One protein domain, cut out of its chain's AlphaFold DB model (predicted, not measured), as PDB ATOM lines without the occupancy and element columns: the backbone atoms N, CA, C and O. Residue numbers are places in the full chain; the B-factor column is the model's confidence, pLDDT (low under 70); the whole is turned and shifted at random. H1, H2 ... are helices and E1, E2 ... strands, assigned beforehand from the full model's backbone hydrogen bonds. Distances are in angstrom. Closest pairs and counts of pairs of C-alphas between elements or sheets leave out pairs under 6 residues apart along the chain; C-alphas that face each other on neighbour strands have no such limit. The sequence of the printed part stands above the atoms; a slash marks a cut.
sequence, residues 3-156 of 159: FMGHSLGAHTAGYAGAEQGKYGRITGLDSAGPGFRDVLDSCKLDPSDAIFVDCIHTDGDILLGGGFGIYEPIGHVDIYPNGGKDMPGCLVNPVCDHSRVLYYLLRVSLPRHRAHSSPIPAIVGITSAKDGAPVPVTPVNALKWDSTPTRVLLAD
ATOM      1  N   PHE A   3      -6.728 -42.461 -55.348       92.75
ATOM      2  CA  PHE A   3      -7.873 -42.248 -54.468       92.75
ATOM      3  C   PHE A   3      -7.406 -41.804 -53.086       92.75
ATOM      4  O   PHE A   3      -6.427 -42.322 -52.560       92.75
ATOM      5  N   MET A   4      -8.124 -40.859 -52.492       94.62
ATOM      6  CA  MET A   4      -7.928 -40.445 -51.106       94.62
ATOM      7  C   MET A   4      -9.261 -40.599 -50.384       94.62
ATOM      8  O   MET A   4     -10.264 -40.048 -50.840       94.62
ATOM      9  N   GLY A   5      -9.277 -41.359 -49.294       96.50
ATOM     10  CA  GLY A   5     -10.485 -41.618 -48.518       96.50
ATOM     11  C   GLY A   5     -10.284 -41.212 -47.068       96.50
ATOM     12  O   GLY A   5      -9.308 -41.625 -46.456       96.50
ATOM     13  N   HIS A   6     -11.192 -40.399 -46.524       97.56
ATOM     14  CA  HIS A   6     -11.209 -40.039 -45.103       97.56
ATOM     15  C   HIS A   6     -12.190 -40.913 -44.335       97.56
ATOM     16  O   HIS A   6     -13.280 -41.185 -44.850       97.56
ATOM     17  N   SER A   7     -11.842 -41.312 -43.106       97.50
ATOM     18  CA  SER A   7     -12.749 -42.067 -42.237       97.50
ATOM     19  C   SER A   7     -13.223 -43.357 -42.930       97.50
ATOM     20  O   SER A   7     -12.422 -44.111 -43.482       97.50
ATOM     21  N   LEU A   8     -14.536 -43.603 -42.973       97.44
ATOM     22  CA  LEU A   8     -15.151 -44.721 -43.693       97.44
ATOM     23  C   LEU A   8     -14.805 -44.737 -45.194       97.44
ATOM     24  O   LEU A   8     -14.717 -45.804 -45.801       97.44
ATOM     25  N   GLY A   9     -14.565 -43.565 -45.791       97.75
ATOM     26  CA  GLY A   9     -14.207 -43.433 -47.200       97.75
ATOM     27  C   GLY A   9     -12.872 -44.091 -47.555       97.75
ATOM     28  O   GLY A   9     -12.680 -44.463 -48.710       97.75
ATOM     29  N   ALA A  10     -11.968 -44.279 -46.586       97.56
ATOM     30  CA  ALA A  10     -10.727 -45.025 -46.797       97.56
ATOM     31  C   ALA A  10     -11.012 -46.496 -47.133       97.56
ATOM     32  O   ALA A  10     -10.504 -47.018 -48.123       97.56
ATOM     33  N   HIS A  11     -11.904 -47.134 -46.373       97.69
ATOM     34  CA  HIS A  11     -12.339 -48.505 -46.641       97.69
ATOM     35  C   HIS A  11     -13.144 -48.594 -47.932       97.69
ATOM     36  O   HIS A  11     -12.952 -49.523 -48.704       97.69
ATOM     37  N   THR A  12     -13.989 -47.597 -48.225       96.94
ATOM     38  CA  THR A  12     -14.684 -47.526 -49.521       96.94
ATOM     39  C   THR A  12     -13.701 -47.509 -50.697       96.94
ATOM     40  O   THR A  12     -13.943 -48.185 -51.695       96.94
ATOM     41  N   ALA A  13     -12.587 -46.777 -50.584       95.56
ATOM     42  CA  ALA A  13     -11.542 -46.773 -51.606       95.56
ATOM     43  C   ALA A  13     -10.832 -48.133 -51.723       95.56
ATOM     44  O   ALA A  13     -10.556 -48.554 -52.845       95.56
ATOM     45  N   GLY A  14     -10.592 -48.815 -50.597       95.44
ATOM     46  CA  GLY A  14     -10.054 -50.181 -50.559       95.44
ATOM     47  C   GLY A  14     -10.941 -51.169 -51.314       95.44
ATOM     48  O   GLY A  14     -10.531 -51.714 -52.335       95.44
ATOM     49  N   TYR A  15     -12.219 -51.260 -50.927       95.69
ATOM     50  CA  TYR A  15     -13.208 -52.104 -51.611       95.69
ATOM     51  C   TYR A  15     -13.307 -51.810 -53.113       95.69
ATOM     52  O   TYR A  15     -13.406 -52.725 -53.926       95.69
ATOM     53  N   ALA A  16     -13.253 -50.536 -53.504       94.00
ATOM     54  CA  ALA A  16     -13.275 -50.169 -54.914       94.00
ATOM     55  C   ALA A  16     -12.012 -50.646 -55.666       94.00
ATOM     56  O   ALA A  16     -12.119 -51.078 -56.816       94.00
ATOM     57  N   GLY A  17     -10.838 -50.611 -55.023       93.44
ATOM     58  CA  GLY A  17      -9.572 -51.096 -55.581       93.44
ATOM     59  C   GLY A  17      -9.508 -52.619 -55.697       93.44
ATOM     60  O   GLY A  17      -9.047 -53.136 -56.721       93.44
ATOM     61  N   ALA A  18     -10.048 -53.328 -54.702       91.38
ATOM     62  CA  ALA A  18     -10.198 -54.781 -54.723       91.38
ATOM     63  C   ALA A  18     -11.102 -55.254 -55.877       91.38
ATOM     64  O   ALA A  18     -10.759 -56.200 -56.586       91.38
ATOM     65  N   GLU A  19     -12.227 -54.566 -56.105       90.06
ATOM     66  CA  GLU A  19     -13.232 -54.946 -57.110       90.06
ATOM     67  C   GLU A  19     -12.866 -54.520 -58.544       90.06
ATOM     68  O   GLU A  19     -13.054 -55.283 -59.492       90.06
ATOM     69  N   GLN A  20     -12.361 -53.295 -58.745       81.44
ATOM     70  CA  GLN A  20     -12.152 -52.734 -60.094       81.44
ATOM     71  C   GLN A  20     -10.742 -52.950 -60.666       81.44
ATOM     72  O   GLN A  20     -10.459 -52.528 -61.792       81.44
ATOM     73  N   GLY A  21      -9.866 -53.629 -59.924       70.25
ATOM     74  CA  GLY A  21      -8.457 -53.802 -60.260       70.25
ATOM     75  C   GLY A  21      -7.577 -52.704 -59.656       70.25
ATOM     76  O   GLY A  21      -8.000 -51.565 -59.467       70.25
ATOM     77  N   LYS A  22      -6.321 -53.062 -59.354       74.62
ATOM     78  CA  LYS A  22      -5.410 -52.254 -58.526       74.62
ATOM     79  C   LYS A  22      -5.276 -50.818 -59.023       74.62
ATOM     80  O   LYS A  22      -4.654 -50.554 -60.058       74.62
ATOM     81  N   TYR A  23      -5.785 -49.876 -58.230       85.25
ATOM     82  CA  TYR A  23      -5.509 -48.460 -58.435       85.25
ATOM     83  C   TYR A  23      -4.008 -48.177 -58.330       85.25
ATOM     84  O   TYR A  23      -3.237 -48.936 -57.744       85.25
ATOM     85  N   GLY A  24      -3.576 -47.048 -58.896       90.44
ATOM     86  CA  GLY A  24      -2.176 -46.636 -58.809       90.44
ATOM     87  C   GLY A  24      -1.761 -46.304 -57.376       90.44
ATOM     88  O   GLY A  24      -0.674 -46.677 -56.955       90.44
ATOM     89  N   ARG A  25      -2.632 -45.617 -56.628       92.31
ATOM     90  CA  ARG A  25      -2.420 -45.302 -55.214       92.31
ATOM     91  C   ARG A  25      -3.747 -45.153 -54.475       92.31
ATOM     92  O   ARG A  25      -4.680 -44.574 -55.039       92.31
ATOM     93  N   ILE A  26      -3.802 -45.599 -53.227       95.38
ATOM     94  CA  ILE A  26      -4.853 -45.241 -52.268       95.38
ATOM     95  C   ILE A  26      -4.186 -44.572 -51.070       95.38
ATOM     96  O   ILE A  26      -3.195 -45.081 -50.562       95.38
ATOM     97  N   THR A  27      -4.728 -43.444 -50.619       95.19
ATOM     98  CA  THR A  27      -4.323 -42.832 -49.355       95.19
ATOM     99  C   THR A  27      -5.470 -42.888 -48.354       95.19
ATOM    100  O   THR A  27      -6.524 -42.289 -48.590       95.19
ATOM    101  N   GLY A  28      -5.257 -43.599 -47.247       96.62
ATOM    102  CA  GLY A  28      -6.161 -43.647 -46.101       96.62
ATOM    103  C   GLY A  28      -5.912 -42.459 -45.176       96.62
ATOM    104  O   GLY A  28      -4.837 -42.314 -44.599       96.62
ATOM    105  N   LEU A  29      -6.893 -41.575 -45.048       96.25
ATOM    106  CA  LEU A  29      -6.826 -40.403 -44.185       96.25
ATOM    107  C   LEU A  29      -7.640 -40.703 -42.927       96.25
ATOM    108  O   LEU A  29      -8.862 -40.590 -42.945       96.25
ATOM    109  N   ASP A  30      -6.964 -41.106 -41.861       97.19
ATOM    110  CA  ASP A  30      -7.561 -41.508 -40.588       97.19
ATOM    111  C   ASP A  30      -8.736 -42.480 -40.773       97.19
ATOM    112  O   ASP A  30      -9.904 -42.169 -40.535       97.19
ATOM    113  N   SER A  31      -8.428 -43.647 -41.342       97.62
ATOM    114  CA  SER A  31      -9.414 -44.671 -41.695       97.62
ATOM    115  C   SER A  31     -10.247 -45.079 -40.479       97.62
ATOM    116  O   SER A  31      -9.713 -45.197 -39.380       97.62
ATOM    117  N   ALA A  32     -11.550 -45.303 -40.656       97.25
ATOM    118  CA  ALA A  32     -12.450 -45.566 -39.534       97.25
ATOM    119  C   ALA A  32     -12.080 -46.852 -38.771       97.25
ATOM    120  O   ALA A  32     -12.022 -47.932 -39.335       97.25
ATOM    121  N   GLY A  33     -11.900 -46.763 -37.458       94.88
ATOM    122  CA  GLY A  33     -11.685 -47.917 -36.588       94.88
ATOM    123  C   GLY A  33     -12.950 -48.720 -36.240       94.88
ATOM    124  O   GLY A  33     -12.900 -49.952 -36.252       94.88
ATOM    125  N   PRO A  34     -14.096 -48.093 -35.904       93.31
ATOM    126  CA  PRO A  34     -15.300 -48.828 -35.516       93.31
ATOM    127  C   PRO A  34     -15.777 -49.788 -36.617       93.31
ATOM    128  O   PRO A  34     -16.148 -49.356 -37.703       93.31
ATOM    129  N   GLY A  35     -15.780 -51.093 -36.326       92.19
ATOM    130  CA  GLY A  35     -16.170 -52.143 -37.278       92.19
ATOM    131  C   GLY A  35     -15.061 -52.628 -38.220       92.19
ATOM    132  O   GLY A  35     -15.295 -53.586 -38.950       92.19
ATOM    133  N   PHE A  36     -13.870 -52.018 -38.177       94.62
ATOM    134  CA  PHE A  36     -12.717 -52.375 -39.020       94.62
ATOM    135  C   PHE A  36     -11.447 -52.718 -38.223       94.62
ATOM    136  O   PHE A  36     -10.466 -53.176 -38.804       94.62
ATOM    137  N   ARG A  37     -11.448 -52.508 -36.902       90.94
ATOM    138  CA  ARG A  37     -10.395 -52.996 -35.995       90.94
ATOM    139  C   ARG A  37     -10.494 -54.505 -35.818       90.94
ATOM    140  O   ARG A  37     -11.605 -55.024 -35.690       90.94
ATOM    141  N   ASP A  38      -9.350 -55.179 -35.785       88.50
ATOM    142  CA  ASP A  38      -9.231 -56.622 -35.530       88.50
ATOM    143  C   ASP A  38     -10.088 -57.514 -36.460       88.50
ATOM    144  O   ASP A  38     -10.436 -58.648 -36.120       88.50
ATOM    145  N   VAL A  39     -10.439 -57.014 -37.652       91.75
ATOM    146  CA  VAL A  39     -11.104 -57.796 -38.707       91.75
ATOM    147  C   VAL A  39     -10.100 -58.262 -39.759       91.75
ATOM    148  O   VAL A  39      -8.976 -57.759 -39.833       91.75
ATOM    149  N   LEU A  40     -10.527 -59.222 -40.587       92.50
ATOM    150  CA  LEU A  40      -9.757 -59.718 -41.730       92.50
ATOM    151  C   LEU A  40      -9.359 -58.573 -42.669       92.50
ATOM    152  O   LEU A  40     -10.161 -57.671 -42.907       92.50
ATOM    153  N   ASP A  41      -8.168 -58.657 -43.260       91.62
ATOM    154  CA  ASP A  41      -7.646 -57.622 -44.165       91.62
ATOM    155  C   ASP A  41      -8.586 -57.362 -45.348       91.62
ATOM    156  O   ASP A  41      -8.864 -56.214 -45.666       91.62
ATOM    157  N   SER A  42      -9.229 -58.407 -45.881       92.56
ATOM    158  CA  SER A  42     -10.245 -58.298 -46.942       92.56
ATOM    159  C   SER A  42     -11.514 -57.526 -46.551       92.56
ATOM    160  O   SER A  42     -12.385 -57.306 -47.392       92.56
ATOM    161  N   CYS A  43     -11.694 -57.207 -45.268       94.44
ATOM    162  CA  CYS A  43     -12.844 -56.468 -44.750       94.44
ATOM    163  C   CYS A  43     -12.514 -55.002 -44.428       94.44
ATOM    164  O   CYS A  43     -13.397 -54.266 -43.975       94.44
ATOM    165  N   LYS A  44     -11.270 -54.569 -44.647       95.69
ATOM    166  CA  LYS A  44     -10.796 -53.203 -44.413       95.69
ATOM    167  C   LYS A  44      -9.917 -52.756 -45.584       95.69
ATOM    168  O   LYS A  44      -9.822 -53.443 -46.584       95.69
ATOM    169  N   LEU A  45      -9.359 -51.551 -45.476       96.19
ATOM    170  CA  LEU A  45      -8.357 -51.099 -46.440       96.19
ATOM    171  C   LEU A  45      -7.088 -51.899 -46.151       96.19
ATOM    172  O   LEU A  45      -6.721 -51.996 -44.980       96.19
ATOM    173  N   ASP A  46      -6.443 -52.437 -47.176       94.75
ATOM    174  CA  ASP A  46      -5.208 -53.198 -47.019       94.75
ATOM    175  C   ASP A  46      -4.203 -52.916 -48.157       94.75
ATOM    176  O   ASP A  46      -4.573 -52.393 -49.215       94.75
ATOM    177  N   PRO A  47      -2.907 -53.251 -47.993       92.88
ATOM    178  CA  PRO A  47      -1.893 -53.032 -49.026       92.88
ATOM    179  C   PRO A  47      -2.212 -53.680 -50.384       92.88
ATOM    180  O   PRO A  47      -1.694 -53.241 -51.411       92.88
ATOM    181  N   SER A  48      -3.040 -54.721 -50.433       92.56
ATOM    182  CA  SER A  48      -3.403 -55.421 -51.665       92.56
ATOM    183  C   SER A  48      -4.323 -54.612 -52.595       92.56
ATOM    184  O   SER A  48      -4.277 -54.839 -53.813       92.56
ATOM    185  N   ASP A  49      -5.048 -53.621 -52.056       94.00
ATOM    186  CA  ASP A  49      -6.087 -52.838 -52.745       94.00
ATOM    187  C   ASP A  49      -5.554 -51.889 -53.837       94.00
ATOM    188  O   ASP A  49      -6.293 -51.427 -54.713       94.00
ATOM    189  N   ALA A  50      -4.252 -51.582 -53.830       94.12
ATOM    190  CA  ALA A  50      -3.609 -50.750 -54.847       94.12
ATOM    191  C   ALA A  50      -2.138 -51.125 -55.071       94.12
ATOM    192  O   ALA A  50      -1.550 -51.926 -54.351       94.12
ATOM    193  N   ILE A  51      -1.512 -50.525 -56.091       93.75
ATOM    194  CA  ILE A  51      -0.057 -50.635 -56.309       93.75
ATOM    195  C   ILE A  51       0.713 -50.041 -55.120       93.75
ATOM    196  O   ILE A  51       1.779 -50.539 -54.764       93.75
ATOM    197  N   PHE A  52       0.176 -48.981 -54.519       90.62
ATOM    198  CA  PHE A  52       0.717 -48.363 -53.319       90.62
ATOM    199  C   PHE A  52      -0.427 -47.860 -52.436       90.62
ATOM    200  O   PHE A  52      -1.375 -47.246 -52.920       90.62
ATOM    201  N   VAL A  53      -0.336 -48.121 -51.140       92.06
ATOM    202  CA  VAL A  53      -1.333 -47.724 -50.144       92.06
ATOM    203  C   VAL A  53      -0.583 -47.033 -49.035       92.06
ATOM    204  O   VAL A  53       0.382 -47.600 -48.527       92.06
ATOM    205  N   ASP A  54      -0.996 -45.835 -48.670       92.94
ATOM    206  CA  ASP A  54      -0.414 -45.142 -47.537       92.94
ATOM    207  C   ASP A  54      -1.455 -44.510 -46.631       92.94
ATOM    208  O   ASP A  54      -2.444 -43.944 -47.087       92.94
ATOM    209  N   CYS A  55      -1.236 -44.624 -45.331       93.81
ATOM    210  CA  CYS A  55      -2.216 -44.254 -44.329       93.81
ATOM    211  C   CYS A  55      -1.641 -43.210 -43.381       93.81
ATOM    212  O   CYS A  55      -0.449 -43.201 -43.076       93.81
ATOM    213  N   ILE A  56      -2.492 -42.296 -42.929       93.31
ATOM    214  CA  ILE A  56      -2.152 -41.303 -41.915       93.31
ATOM    215  C   ILE A  56      -3.148 -41.469 -40.776       93.31
ATOM    216  O   ILE A  56      -4.343 -41.312 -40.997       93.31
ATOM    217  N   HIS A  57      -2.649 -41.749 -39.580       94.06
ATOM    218  CA  HIS A  57      -3.450 -42.012 -38.389       94.06
ATOM    219  C   HIS A  57      -3.375 -40.797 -37.478       94.06
ATOM    220  O   HIS A  57      -2.276 -40.393 -37.088       94.06
ATOM    221  N   THR A  58      -4.513 -40.186 -37.170       93.31
ATOM    222  CA  THR A  58      -4.579 -39.004 -36.299       93.31
ATOM    223  C   THR A  58      -5.460 -39.199 -35.076       93.31
ATOM    224  O   THR A  58      -5.240 -38.470 -34.115       93.31
ATOM    225  N   ASP A  59      -6.341 -40.202 -35.078       94.75
ATOM    226  CA  ASP A  59      -7.303 -40.486 -34.005       94.75
ATOM    227  C   ASP A  59      -7.395 -41.993 -33.679       94.75
ATOM    228  O   ASP A  59      -8.465 -42.586 -33.520       94.75
ATOM    229  N   GLY A  60      -6.242 -42.664 -33.631       91.06
ATOM    230  CA  GLY A  60      -6.120 -44.107 -33.413       91.06
ATOM    231  C   GLY A  60      -6.269 -44.568 -31.957       91.06
ATOM    232  O   GLY A  60      -5.701 -45.599 -31.588       91.06
ATOM    233  N   ASP A  61      -6.954 -43.827 -31.084       88.50
ATOM    234  CA  ASP A  61      -7.237 -44.348 -29.741       88.50
ATOM    235  C   ASP A  61      -8.342 -45.426 -29.770       88.50
ATOM    236  O   ASP A  61      -9.063 -45.613 -30.758       88.50
ATOM    237  N   ILE A  62      -8.474 -46.196 -28.689       84.12
ATOM    238  CA  ILE A  62      -9.554 -47.181 -28.568       84.12
ATOM    239  C   ILE A  62     -10.920 -46.481 -28.531       84.12
ATOM    240  O   ILE A  62     -11.042 -45.344 -28.082       84.12
ATOM    241  N   LEU A  63     -11.988 -47.189 -28.921       79.00
ATOM    242  CA  LEU A  63     -13.345 -46.619 -28.951       79.00
ATOM    243  C   LEU A  63     -13.774 -46.022 -27.596       79.00
ATOM    244  O   LEU A  63     -14.426 -44.986 -27.560       79.00
ATOM    245  N   LEU A  64     -13.392 -46.663 -26.485       79.12
ATOM    246  CA  LEU A  64     -13.687 -46.177 -25.130       79.12
ATOM    247  C   LEU A  64     -12.884 -44.919 -24.747       79.12
ATOM    248  O   LEU A  64     -13.310 -44.194 -23.854       79.12
ATOM    249  N   GLY A  65     -11.755 -44.671 -25.414       78.44
ATOM    250  CA  GLY A  65     -10.941 -43.458 -25.299       78.44
ATOM    251  C   GLY A  65     -11.405 -42.327 -26.222       78.44
ATOM    252  O   GLY A  65     -10.917 -41.212 -26.113       78.44
ATOM    253  N   GLY A  66     -12.395 -42.588 -27.084       83.25
ATOM    254  CA  GLY A  66     -12.952 -41.608 -28.018       83.25
ATOM    255  C   GLY A  66     -12.437 -41.729 -29.451       83.25
ATOM    256  O   GLY A  66     -12.978 -41.045 -30.310       83.25
ATOM    257  N   GLY A  67     -11.484 -42.622 -29.735       88.38
ATOM    258  CA  GLY A  67     -10.864 -42.705 -31.057       88.38
ATOM    259  C   GLY A  67     -11.787 -43.252 -32.150       88.38
ATOM    260  O   GLY A  67     -12.354 -44.355 -32.033       88.38
ATOM    261  N   PHE A  68     -11.911 -42.505 -33.243       94.94
ATOM    262  CA  PHE A  68     -12.627 -42.881 -34.461       94.94
ATOM    263  C   PHE A  68     -11.727 -43.515 -35.518       94.94
ATOM    264  O   PHE A  68     -12.246 -44.240 -36.370       94.94
ATOM    265  N   GLY A  69     -10.415 -43.302 -35.458       95.19
ATOM    266  CA  GLY A  69      -9.429 -43.871 -36.371       95.19
ATOM    267  C   GLY A  69      -9.004 -45.298 -36.001       95.19
ATOM    268  O   GLY A  69      -9.037 -45.723 -34.843       95.19
ATOM    269  N   ILE A  70      -8.598 -46.085 -36.992       94.50
ATOM    270  CA  ILE A  70      -7.869 -47.340 -36.781       94.50
ATOM    271  C   ILE A  70      -6.398 -47.020 -36.501       94.50
ATOM    272  O   ILE A  70      -5.836 -46.138 -37.137       94.50
ATOM    273  N   TYR A  71      -5.766 -47.713 -35.551       92.56
ATOM    274  CA  TYR A  71      -4.331 -47.549 -35.258       92.56
ATOM    275  C   TYR A  71      -3.463 -48.628 -35.906       92.56
ATOM    276  O   TYR A  71      -2.267 -48.429 -36.112       92.56
ATOM    277  N   GLU A  72      -4.062 -49.782 -36.202       90.62
ATOM    278  CA  GLU A  72      -3.399 -50.882 -36.894       90.62
ATOM    279  C   GLU A  72      -2.786 -50.385 -38.210       90.62
ATOM    280  O   GLU A  72      -3.435 -49.608 -38.918       90.62
ATOM    281  N   PRO A  73      -1.561 -50.826 -38.546       91.25
ATOM    282  CA  PRO A  73      -0.988 -50.538 -39.847       91.25
ATOM    283  C   PRO A  73      -1.790 -51.276 -40.920       91.25
ATOM    284  O   PRO A  73      -1.945 -52.498 -40.862       91.25
ATOM    285  N   ILE A  74      -2.315 -50.523 -41.879       93.88
ATOM    286  CA  ILE A  74      -3.191 -51.014 -42.951       93.88
ATOM    287  C   ILE A  74      -2.719 -50.562 -44.343       93.88
ATOM    288  O   ILE A  74      -3.372 -50.835 -45.350       93.88
ATOM    289  N   GLY A  75      -1.584 -49.862 -44.425       91.44
ATOM    290  CA  GLY A  75      -0.960 -49.436 -45.673       91.44
ATOM    291  C   GLY A  75       0.397 -50.095 -45.919       91.44
ATOM    292  O   GLY A  75       0.971 -50.776 -45.083       91.44
ATOM    293  N   HIS A  76       0.973 -49.860 -47.095       89.06
ATOM    294  CA  HIS A  76       2.399 -50.127 -47.313       89.06
ATOM    295  C   HIS A  76       3.278 -49.221 -46.446       89.06
ATOM    296  O   HIS A  76       4.404 -49.597 -46.101       89.06
ATOM    297  N   VAL A  77       2.771 -48.020 -46.158       87.50
ATOM    298  CA  VAL A  77       3.364 -47.013 -45.284       87.50
ATOM    299  C   VAL A  77       2.254 -46.435 -44.416       87.50
ATOM    300  O   VAL A  77       1.289 -45.893 -44.949       87.50
ATOM    301  N   ASP A  78       2.419 -46.478 -43.103       86.56
ATOM    302  CA  ASP A  78       1.483 -45.888 -42.150       86.56
ATOM    303  C   ASP A  78       2.211 -44.812 -41.348       86.56
ATOM    304  O   ASP A  78       3.317 -45.022 -40.851       86.56
ATOM    305  N   ILE A  79       1.623 -43.624 -41.269       87.12
ATOM    306  CA  ILE A  79       2.227 -42.424 -40.692       87.12
ATOM    307  C   ILE A  79       1.420 -42.032 -39.459       87.12
ATOM    308  O   ILE A  79       0.204 -41.874 -39.531       87.12
ATOM    309  N   TYR A  80       2.114 -41.790 -38.348       85.25
ATOM    310  CA  TYR A  80       1.519 -41.460 -37.052       85.25
ATOM    311  C   TYR A  80       2.020 -40.085 -36.569       85.25
ATOM    312  O   TYR A  80       2.960 -39.996 -35.761       85.25
ATOM    313  N   PRO A  81       1.455 -38.970 -37.075       83.50
ATOM    314  CA  PRO A  81       1.776 -37.634 -36.586       83.50
ATOM    315  C   PRO A  81       1.482 -37.529 -35.090       83.50
ATOM    316  O   PRO A  81       0.411 -37.912 -34.643       83.50
ATOM    317  N   ASN A  82       2.424 -37.007 -34.308       83.00
ATOM    318  CA  ASN A  82       2.312 -36.849 -32.853       83.00
ATOM    319  C   ASN A  82       1.897 -38.139 -32.108       83.00
ATOM    320  O   ASN A  82       1.273 -38.072 -31.058       83.00
ATOM    321  N   GLY A  83       2.221 -39.315 -32.654       83.62
ATOM    322  CA  GLY A  83       1.858 -40.613 -32.076       83.62
ATOM    323  C   GLY A  83       0.519 -41.170 -32.564       83.62
ATOM    324  O   GLY A  83       0.184 -42.293 -32.213       83.62
ATOM    325  N   GLY A  84      -0.215 -40.426 -33.398       86.62
ATOM    326  CA  GLY A  84      -1.383 -40.902 -34.143       86.62
ATOM    327  C   GLY A  84      -2.641 -41.182 -33.325       86.62
ATOM    328  O   GLY A  84      -3.479 -41.956 -33.773       86.62
ATOM    329  N   LYS A  85      -2.755 -40.582 -32.135       88.19
ATOM    330  CA  LYS A  85      -3.915 -40.716 -31.239       88.19
ATOM    331  C   LYS A  85      -4.489 -39.362 -30.843       88.19
ATOM    332  O   LYS A  85      -5.630 -39.082 -31.152       88.19
ATOM    333  N   ASP A  86      -3.659 -38.522 -30.229       87.88
ATOM    334  CA  ASP A  86      -4.070 -37.208 -29.732       87.88
ATOM    335  C   ASP A  86      -3.323 -36.105 -30.479       87.88
ATOM    336  O   ASP A  86      -2.088 -35.994 -30.432       87.88
ATOM    337  N   MET A  87      -4.059 -35.257 -31.188       88.56
ATOM    338  CA  MET A  87      -3.491 -34.177 -31.973       88.56
ATOM    339  C   MET A  87      -3.352 -32.896 -31.144       88.56
ATOM    340  O   MET A  87      -4.286 -32.440 -30.474       88.56
ATOM    341  N   PRO A  88      -2.196 -32.208 -31.239       86.44
ATOM    342  CA  PRO A  88      -2.009 -30.933 -30.566       86.44
ATOM    343  C   PRO A  88      -3.069 -29.906 -30.979       86.44
ATOM    344  O   PRO A  88      -3.217 -29.580 -32.162       86.44
ATOM    345  N   GLY A  89      -3.761 -29.361 -29.978       87.19
ATOM    346  CA  GLY A  89      -4.819 -28.362 -30.148       87.19
ATOM    347  C   GLY A  89      -6.238 -28.928 -30.254       87.19
ATOM    348  O   GLY A  89      -7.166 -28.128 -30.352       87.19
ATOM    349  N   CYS A  90      -6.418 -30.252 -30.202       87.38
ATOM    350  CA  CYS A  90      -7.736 -30.896 -30.255       87.38
ATOM    351  C   CYS A  90      -8.343 -31.232 -28.881       87.38
ATOM    352  O   CYS A  90      -9.562 -31.365 -28.769       87.38
ATOM    353  N   LEU A  91      -7.534 -31.213 -27.813       85.00
ATOM    354  CA  LEU A  91      -7.963 -31.461 -26.430       85.00
ATOM    355  C   LEU A  91      -8.653 -32.828 -26.287       85.00
ATOM    356  O   LEU A  91      -7.981 -33.834 -26.415       85.00
ATOM    357  N   VAL A  92      -9.954 -32.860 -25.986       81.06
ATOM    358  CA  VAL A  92     -10.762 -34.087 -25.820       81.06
ATOM    359  C   VAL A  92     -11.835 -34.209 -26.909       81.06
ATOM    360  O   VAL A  92     -12.882 -34.817 -26.690       81.06
ATOM    361  N   ASN A  93     -11.646 -33.529 -28.046       87.00
ATOM    362  CA  ASN A  93     -12.604 -33.537 -29.144       87.00
ATOM    363  C   ASN A  93     -12.174 -34.544 -30.223       87.00
ATOM    364  O   ASN A  93     -11.426 -34.153 -31.122       87.00
ATOM    365  N   PRO A  94     -12.733 -35.766 -30.232       85.62
ATOM    366  CA  PRO A  94     -12.317 -36.802 -31.174       85.62
ATOM    367  C   PRO A  94     -12.585 -36.414 -32.632       85.62
ATOM    368  O   PRO A  94     -11.846 -36.776 -33.533       85.62
ATOM    369  N   VAL A  95     -13.589 -35.570 -32.906       92.06
ATOM    370  CA  VAL A  95     -13.827 -35.065 -34.272       92.06
ATOM    371  C   VAL A  95     -12.674 -34.173 -34.747       92.06
ATOM    372  O   VAL A  95     -12.382 -34.133 -35.946       92.06
ATOM    373  N   CYS A  96     -12.032 -33.439 -33.833       93.06
ATOM    374  CA  CYS A  96     -10.883 -32.600 -34.161       93.06
ATOM    375  C   CYS A  96      -9.669 -33.455 -34.514       93.06
ATOM    376  O   CYS A  96      -9.055 -33.199 -35.555       93.06
ATOM    377  N   ASP A  97      -9.364 -34.460 -33.690       92.31
ATOM    378  CA  ASP A  97      -8.292 -35.423 -33.945       92.31
ATOM    379  C   ASP A  97      -8.535 -36.125 -35.283       92.31
ATOM    380  O   ASP A  97      -7.705 -36.019 -36.190       92.31
ATOM    381  N   HIS A  98      -9.754 -36.644 -35.474       95.50
ATOM    382  CA  HIS A  98     -10.169 -37.370 -36.678       95.50
ATOM    383  C   HIS A  98     -10.095 -36.541 -37.962       95.50
ATOM    384  O   HIS A  98      -9.851 -37.040 -39.062       95.50
ATOM    385  N   SER A  99     -10.325 -35.231 -37.853       94.69
ATOM    386  CA  SER A  99     -10.291 -34.306 -38.995       94.69
ATOM    387  C   SER A  99      -8.915 -33.668 -39.207       94.69
ATOM    388  O   SER A  99      -8.708 -32.963 -40.205       94.69
ATOM    389  N   ARG A 100      -7.951 -33.886 -38.302       91.62
ATOM    390  CA  ARG A 100      -6.637 -33.229 -38.345       91.62
ATOM    391  C   ARG A 100      -5.854 -33.588 -39.599       91.62
ATOM    392  O   ARG A 100      -5.149 -32.739 -40.155       91.62
ATOM    393  N   VAL A 101      -6.024 -34.813 -40.084       89.31
ATOM    394  CA  VAL A 101      -5.411 -35.296 -41.321       89.31
ATOM    395  C   VAL A 101      -5.738 -34.415 -42.538       89.31
ATOM    396  O   VAL A 101      -4.872 -34.187 -43.385       89.31
ATOM    397  N   LEU A 102      -6.934 -33.814 -42.595       89.81
ATOM    398  CA  LEU A 102      -7.325 -32.910 -43.685       89.81
ATOM    399  C   LEU A 102      -6.525 -31.605 -43.650       89.81
ATOM    400  O   LEU A 102      -6.116 -31.090 -44.692       89.81
ATOM    401  N   TYR A 103      -6.242 -31.085 -42.452       84.56
ATOM    402  CA  TYR A 103      -5.364 -29.929 -42.291       84.56
ATOM    403  C   TYR A 103      -3.939 -30.242 -42.768       84.56
ATOM    404  O   TYR A 103      -3.340 -29.428 -43.477       84.56
ATOM    405  N   TYR A 104      -3.405 -31.424 -42.438       81.88
ATOM    406  CA  TYR A 104      -2.087 -31.850 -42.922       81.88
ATOM    407  C   TYR A 104      -2.046 -31.951 -44.447       81.88
ATOM    408  O   TYR A 104      -1.126 -31.401 -45.061       81.88
ATOM    409  N   LEU A 105      -3.070 -32.554 -45.057       81.12
ATOM    410  CA  LEU A 105      -3.185 -32.683 -46.508       81.12
ATOM    411  C   LEU A 105      -3.232 -31.318 -47.209       81.12
ATOM    412  O   LEU A 105      -2.490 -31.078 -48.166       81.12
ATOM    413  N   LEU A 106      -4.065 -30.396 -46.716       77.31
ATOM    414  CA  LEU A 106      -4.148 -29.042 -47.267       77.31
ATOM    415  C   LEU A 106      -2.804 -28.325 -47.166       77.31
ATOM    416  O   LEU A 106      -2.367 -27.672 -48.113       77.31
ATOM    417  N   ARG A 107      -2.113 -28.473 -46.037       71.44
ATOM    418  CA  ARG A 107      -0.851 -27.781 -45.801       71.44
ATOM    419  C   ARG A 107       0.266 -28.245 -46.732       71.44
ATOM    420  O   ARG A 107       1.028 -27.402 -47.200       71.44
ATOM    421  N   VAL A 108       0.359 -29.545 -47.007       70.12
ATOM    422  CA  VAL A 108       1.374 -30.085 -47.931       70.12
ATOM    423  C   VAL A 108       1.031 -29.810 -49.396       70.12
ATOM    424  O   VAL A 108       1.932 -29.742 -50.227       70.12
ATOM    425  N   SER A 109      -0.252 -29.599 -49.700       69.75
ATOM    426  CA  SER A 109      -0.732 -29.261 -51.046       69.75
ATOM    427  C   SER A 109      -0.557 -27.777 -51.393       69.75
ATOM    428  O   SER A 109      -0.572 -27.406 -52.567       69.75
ATOM    429  N   LEU A 110      -0.398 -26.903 -50.392       62.56
ATOM    430  CA  LEU A 110      -0.224 -25.472 -50.614       62.56
ATOM    431  C   LEU A 110       1.224 -25.126 -51.015       62.56
ATOM    432  O   LEU A 110       2.177 -25.621 -50.410       62.56
ATOM    433  N   PRO A 111       1.423 -24.201 -51.975       59.28
ATOM    434  CA  PRO A 111       2.749 -23.697 -52.313       59.28
ATOM    435  C   PRO A 111       3.451 -23.108 -51.082       59.28
ATOM    436  O   PRO A 111       2.837 -22.367 -50.310       59.28
ATOM    437  N   ARG A 112       4.761 -23.364 -50.941       55.91
ATOM    438  CA  ARG A 112       5.600 -22.929 -49.800       55.91
ATOM    439  C   ARG A 112       5.428 -21.457 -49.396       55.91
ATOM    440  O   ARG A 112       5.547 -21.150 -48.220       55.91
ATOM    441  N   HIS A 113       5.104 -20.560 -50.330       54.00
ATOM    442  CA  HIS A 113       4.883 -19.135 -50.044       54.00
ATOM    443  C   HIS A 113       3.559 -18.805 -49.322       54.00
ATOM    444  O   HIS A 113       3.395 -17.673 -48.875       54.00
ATOM    445  N   ARG A 114       2.614 -19.751 -49.201       52.50
ATOM    446  CA  ARG A 114       1.338 -19.577 -48.471       52.50
ATOM    447  C   ARG A 114       1.167 -20.516 -47.278       52.50
ATOM    448  O   ARG A 114       0.172 -20.397 -46.564       52.50
ATOM    449  N   ALA A 115       2.103 -21.434 -47.043       54.94
ATOM    450  CA  ALA A 115       2.073 -22.276 -45.857       54.94
ATOM    451  C   ALA A 115       2.346 -21.397 -44.626       54.94
ATOM    452  O   ALA A 115       3.462 -20.930 -44.419       54.94
ATOM    453  N   HIS A 116       1.301 -21.126 -43.840       48.78
ATOM    454  CA  HIS A 116       1.392 -20.362 -42.596       48.78
ATOM    455  C   HIS A 116       2.487 -20.920 -41.666       48.78
ATOM    456  O   HIS A 116       2.751 -22.130 -41.641       48.78
ATOM    457  N   SER A 117       3.070 -20.026 -40.863       48.91
ATOM    458  CA  SER A 117       4.149 -20.233 -39.881       48.91
ATOM    459  C   SER A 117       3.813 -21.169 -38.707       48.91
ATOM    460  O   SER A 117       4.564 -21.233 -37.737       48.91
ATOM    461  N   SER A 118       2.697 -21.902 -38.759       45.81
ATOM    462  CA  SER A 118       2.327 -22.881 -37.733       45.81
ATOM    463  C   SER A 118       3.397 -23.986 -37.608       45.81
ATOM    464  O   SER A 118       4.095 -24.274 -38.577       45.81
ATOM    465  N   PRO A 119       3.558 -24.658 -36.461       49.97
ATOM    466  CA  PRO A 119       4.526 -25.751 -36.333       49.97
ATOM    467  C   PRO A 119       4.213 -26.882 -37.327       49.97
ATOM    468  O   PRO A 119       3.044 -27.211 -37.534       49.97
ATOM    469  N   ILE A 120       5.221 -27.440 -38.004       53.75
ATOM    470  CA  ILE A 120       5.082 -28.687 -38.787       53.75
ATOM    471  C   ILE A 120       4.701 -29.801 -37.798       53.75
ATOM    472  O   ILE A 120       5.273 -29.819 -36.708       53.75
ATOM    473  N   PRO A 121       3.729 -30.682 -38.106       55.53
ATOM    474  CA  PRO A 121       3.440 -31.808 -37.224       55.53
ATOM    475  C   PRO A 121       4.710 -32.634 -37.014       55.53
ATOM    476  O   PRO A 121       5.375 -33.001 -37.983       55.53
ATOM    477  N   ALA A 122       5.043 -32.919 -35.756       56.25
ATOM    478  CA  ALA A 122       6.119 -33.845 -35.450       56.25
ATOM    479  C   ALA A 122       5.653 -35.235 -35.892       56.25
ATOM    480  O   ALA A 122       4.654 -35.743 -35.387       56.25
ATOM    481  N   ILE A 123       6.320 -35.842 -36.869       59.22
ATOM    482  CA  ILE A 123       6.025 -37.227 -37.236       59.22
ATOM    483  C   ILE A 123       6.774 -38.105 -36.253       59.22
ATOM    484  O   ILE A 123       8.004 -38.122 -36.233       59.22
ATOM    485  N   VAL A 124       6.010 -38.783 -35.401       55.22
ATOM    486  CA  VAL A 124       6.564 -39.571 -34.300       55.22
ATOM    487  C   VAL A 124       6.704 -41.036 -34.698       55.22
ATOM    488  O   VAL A 124       7.539 -41.714 -34.122       55.22
ATOM    489  N   GLY A 125       5.986 -41.521 -35.718       57.00
ATOM    490  CA  GLY A 125       6.170 -42.883 -36.216       57.00
ATOM    491  C   GLY A 125       5.811 -43.068 -37.681       57.00
ATOM    492  O   GLY A 125       4.898 -42.421 -38.195       57.00
ATOM    493  N   ILE A 126       6.553 -43.963 -38.333       60.44
ATOM    494  CA  ILE A 126       6.246 -44.511 -39.651       60.44
ATOM    495  C   ILE A 126       6.443 -46.018 -39.569       60.44
ATOM    496  O   ILE A 126       7.510 -46.469 -39.150       60.44
ATOM    497  N   THR A 127       5.445 -46.789 -39.977       62.12
ATOM    498  CA  THR A 127       5.569 -48.241 -40.119       62.12
ATOM    499  C   THR A 127       5.415 -48.632 -41.586       62.12
ATOM    500  O   THR A 127       4.901 -47.869 -42.404       62.12
ATOM    501  N   SER A 128       5.943 -49.801 -41.946       55.09
ATOM    502  CA  SER A 128       5.731 -50.405 -43.259       55.09
ATOM    503  C   SER A 128       5.184 -51.808 -43.061       55.09
ATOM    504  O   SER A 128       5.766 -52.571 -42.292       55.09
ATOM    505  N   ALA A 129       4.107 -52.162 -43.764       49.66
ATOM    506  CA  ALA A 129       3.422 -53.451 -43.619       49.66
ATOM    507  C   ALA A 129       4.265 -54.703 -43.931       49.66
ATOM    508  O   ALA A 129       3.755 -55.814 -43.814       49.66
ATOM    509  N   LYS A 130       5.533 -54.577 -44.346       42.03
ATOM    510  CA  LYS A 130       6.309 -55.745 -44.786       42.03
ATOM    511  C   LYS A 130       6.824 -56.663 -43.692       42.03
ATOM    512  O   LYS A 130       7.129 -57.798 -44.021       42.03
ATOM    513  N   ASP A 131       6.821 -56.256 -42.434       36.91
ATOM    514  CA  ASP A 131       7.125 -57.152 -41.327       36.91
ATOM    515  C   ASP A 131       6.220 -56.745 -40.168       36.91
ATOM    516  O   ASP A 131       6.174 -55.569 -39.826       36.91
ATOM    517  N   GLY A 132       5.478 -57.684 -39.573       39.50
ATOM    518  CA  GLY A 132       4.544 -57.461 -38.455       39.50
ATOM    519  C   GLY A 132       5.184 -56.967 -37.145       39.50
ATOM    520  O   GLY A 132       4.698 -57.280 -36.061       39.50
ATOM    521  N   ALA A 133       6.282 -56.221 -37.228       37.62
ATOM    522  CA  ALA A 133       6.911 -55.475 -36.162       37.62
ATOM    523  C   ALA A 133       6.867 -53.977 -36.523       37.62
ATOM    524  O   ALA A 133       7.258 -53.604 -37.629       37.62
ATOM    525  N   PRO A 134       6.437 -53.091 -35.605       41.09
ATOM    526  CA  PRO A 134       6.592 -51.653 -35.783       41.09
ATOM    527  C   PRO A 134       8.050 -51.332 -36.134       41.09
ATOM    528  O   PRO A 134       8.957 -51.626 -35.353       41.09
ATOM    529  N   VAL A 135       8.290 -50.751 -37.313       41.28
ATOM    530  CA  VAL A 135       9.615 -50.221 -37.657       41.28
ATOM    531  C   VAL A 135       9.956 -49.147 -36.613       41.28
ATOM    532  O   VAL A 135       9.079 -48.340 -36.286       41.28
ATOM    533  N   PRO A 136      11.178 -49.134 -36.041       36.81
ATOM    534  CA  PRO A 136      11.558 -48.152 -35.040       36.81
ATOM    535  C   PRO A 136      11.259 -46.740 -35.530       36.81
ATOM    536  O   PRO A 136      11.682 -46.342 -36.613       36.81
ATOM    537  N   VAL A 137      10.525 -46.006 -34.699       43.62
ATOM    538  CA  VAL A 137      10.195 -44.591 -34.837       43.62
ATOM    539  C   VAL A 137      11.442 -43.764 -35.165       43.62
ATOM    540  O   VAL A 137      12.175 -43.336 -34.278       43.62
ATOM    541  N   THR A 138      11.725 -43.532 -36.445       39.81
ATOM    542  CA  THR A 138      12.691 -42.503 -36.835       39.81
ATOM    543  C   THR A 138      11.953 -41.168 -36.829       39.81
ATOM    544  O   THR A 138      11.012 -41.021 -37.614       39.81
ATOM    545  N   PRO A 139      12.338 -40.196 -35.983       39.00
ATOM    546  CA  PRO A 139      11.773 -38.858 -36.057       39.00
ATOM    547  C   PRO A 139      12.124 -38.284 -37.428       39.00
ATOM    548  O   PRO A 139      13.294 -38.028 -37.712       39.00
ATOM    549  N   VAL A 140      11.133 -38.111 -38.298       44.31
ATOM    550  CA  VAL A 140      11.327 -37.391 -39.560       44.31
ATOM    551  C   VAL A 140      10.811 -35.975 -39.397       44.31
ATOM    552  O   VAL A 140       9.623 -35.743 -39.182       44.31
ATOM    553  N   ASN A 141      11.729 -35.018 -39.513       37.12
ATOM    554  CA  ASN A 141      11.444 -33.599 -39.314       37.12
ATOM    555  C   ASN A 141      10.713 -32.944 -40.498       37.12
ATOM    556  O   ASN A 141      10.291 -31.793 -40.385       37.12
ATOM    557  N   ALA A 142      10.503 -33.648 -41.614       43.19
ATOM    558  CA  ALA A 142       9.584 -33.214 -42.661       43.19
ATOM    559  C   ALA A 142       9.207 -34.363 -43.612       43.19
ATOM    560  O   ALA A 142      10.063 -35.012 -44.208       43.19
ATOM    561  N   LEU A 143       7.906 -34.558 -43.828       43.97
ATOM    562  CA  LEU A 143       7.391 -35.334 -44.955       43.97
ATOM    563  C   LEU A 143       7.140 -34.395 -46.137       43.97
ATOM    564  O   LEU A 143       6.427 -33.395 -46.010       43.97
ATOM    565  N   LYS A 144       7.708 -34.719 -47.302       43.62
ATOM    566  CA  LYS A 144       7.285 -34.150 -48.585       43.62
ATOM    567  C   LYS A 144       6.449 -35.182 -49.326       43.62
ATOM    568  O   LYS A 144       6.913 -36.281 -49.619       43.62
ATOM    569  N   TRP A 145       5.227 -34.799 -49.665       43.56
ATOM    570  CA  TRP A 145       4.377 -35.589 -50.538       43.56
ATOM    571  C   TRP A 145       4.742 -35.300 -51.993       43.56
ATOM    572  O   TRP A 145       4.596 -34.161 -52.440       43.56
ATOM    573  N   ASP A 146       5.247 -36.297 -52.720       41.12
ATOM    574  CA  ASP A 146       5.359 -36.205 -54.173       41.12
ATOM    575  C   ASP A 146       4.092 -36.795 -54.811       41.12
ATOM    576  O   ASP A 146       3.572 -37.835 -54.402       41.12
ATOM    577  N   SER A 147       3.589 -36.092 -55.822       36.97
ATOM    578  CA  SER A 147       2.482 -36.499 -56.692       36.97
ATOM    579  C   SER A 147       2.768 -37.763 -57.515       36.97
ATOM    580  O   SER A 147       1.857 -38.307 -58.142       36.97
ATOM    581  N   THR A 148       4.014 -38.249 -57.531       37.34
ATOM    582  CA  THR A 148       4.359 -39.532 -58.146       37.34
ATOM    583  C   THR A 148       3.871 -40.719 -57.293       37.34
ATOM    584  O   THR A 148       3.912 -40.674 -56.062       37.34
ATOM    585  N   PRO A 149       3.396 -41.814 -57.919       34.91
ATOM    586  CA  PRO A 149       2.718 -42.921 -57.231       34.91
ATOM    587  C   PRO A 149       3.594 -43.737 -56.261       34.91
ATOM    588  O   PRO A 149       3.088 -44.666 -55.644       34.91
ATOM    589  N   THR A 150       4.882 -43.416 -56.107       33.28
ATOM    590  CA  THR A 150       5.863 -44.245 -55.385       33.28
ATOM    591  C   THR A 150       6.673 -43.515 -54.313       33.28
ATOM    592  O   THR A 150       7.563 -44.134 -53.726       33.28
ATOM    593  N   ARG A 151       6.430 -42.226 -54.027       40.81
ATOM    594  CA  ARG A 151       7.264 -41.487 -53.060       40.81
ATOM    595  C   ARG A 151       6.480 -40.639 -52.064       40.81
ATOM    596  O   ARG A 151       6.087 -39.506 -52.322       40.81
ATOM    597  N   VAL A 152       6.413 -41.163 -50.848       40.75
ATOM    598  CA  VAL A 152       6.496 -40.349 -49.640       40.75
ATOM    599  C   VAL A 152       7.982 -40.029 -49.440       40.75
ATOM    600  O   VAL A 152       8.769 -40.909 -49.098       40.75
ATOM    601  N   LEU A 153       8.414 -38.798 -49.734       39.72
ATOM    602  CA  LEU A 153       9.788 -38.393 -49.441       39.72
ATOM    603  C   LEU A 153       9.880 -38.100 -47.942       39.72
ATOM    604  O   LEU A 153       9.428 -37.051 -47.477       39.72
ATOM    605  N   LEU A 154      10.499 -39.020 -47.203       37.69
ATOM    606  CA  LEU A 154      11.199 -38.687 -45.966       37.69
ATOM    607  C   LEU A 154      12.244 -37.639 -46.358       37.69
ATOM    608  O   LEU A 154      13.206 -37.955 -47.065       37.69
ATOM    609  N   ALA A 155      12.025 -36.371 -46.016       34.12
ATOM    610  CA  ALA A 155      13.091 -35.394 -46.140       34.12
ATOM    611  C   ALA A 155      14.090 -35.724 -45.030       34.12
ATOM    612  O   ALA A 155      13.841 -35.386 -43.881       34.12
ATOM    613  N   ASP A 156      15.085 -36.545 -45.373       32.47
ATOM    614  CA  ASP A 156      16.497 -36.427 -44.984       32.47
ATOM    615  C   ASP A 156      17.246 -37.693 -45.426       32.47
ATOM    616  O   ASP A 156      17.461 -38.638 -44.674       32.47
TER     617      ASP A 156
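What this domain is: This is residues 3 to 156 of the 159 residues of the protein "Putative pancreatic lipase-related protein 2 isoform X2" of Stichopus japonicus (UniProt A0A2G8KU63). Little regular structure: long loops surround a twisted five-stranded sheet with H1 over one face, H2 on the other, and a small E6-E7 hairpin near H2's end. The 154 printed residues include 61 in named elements, class mixed, ordered E1 H1 E2 E3 E4 H2 E5 E6 E7. The mixed sheet runs E1 E2 E3 E4 E5. The whole is compact, radius of gyration of the C-alphas 14.6 A, spanning 42 by 38 by 27 A.

Where its parts are: E1 is residues 3 to 7, beginning at C-alpha 3 (-7.873, -42.248, -54.468); H1 8 to 20, 18.5 A; E2 25 to 31, 15.2 A; E3 53 to 56; E4 77 to 81; H2 94 to 109, 24.2 A; E5 123 to 127; E6 143 to 145; E7 152 to 154, ending at C-alpha 154 (11.199, -38.687, -45.966).

How they stand to each other: E1, H1, E2 form a strand-helix-strand unit, parallel neighbours joined through a helix, right-handed; N 5 and O 27 are 3.0 A apart. H2 has 9 of 12 O i to N i+4 pairs within hydrogen-bond range.

The domain as a whole: The printed part has no cut. Residues 109 to 156 are under pLDDT 70.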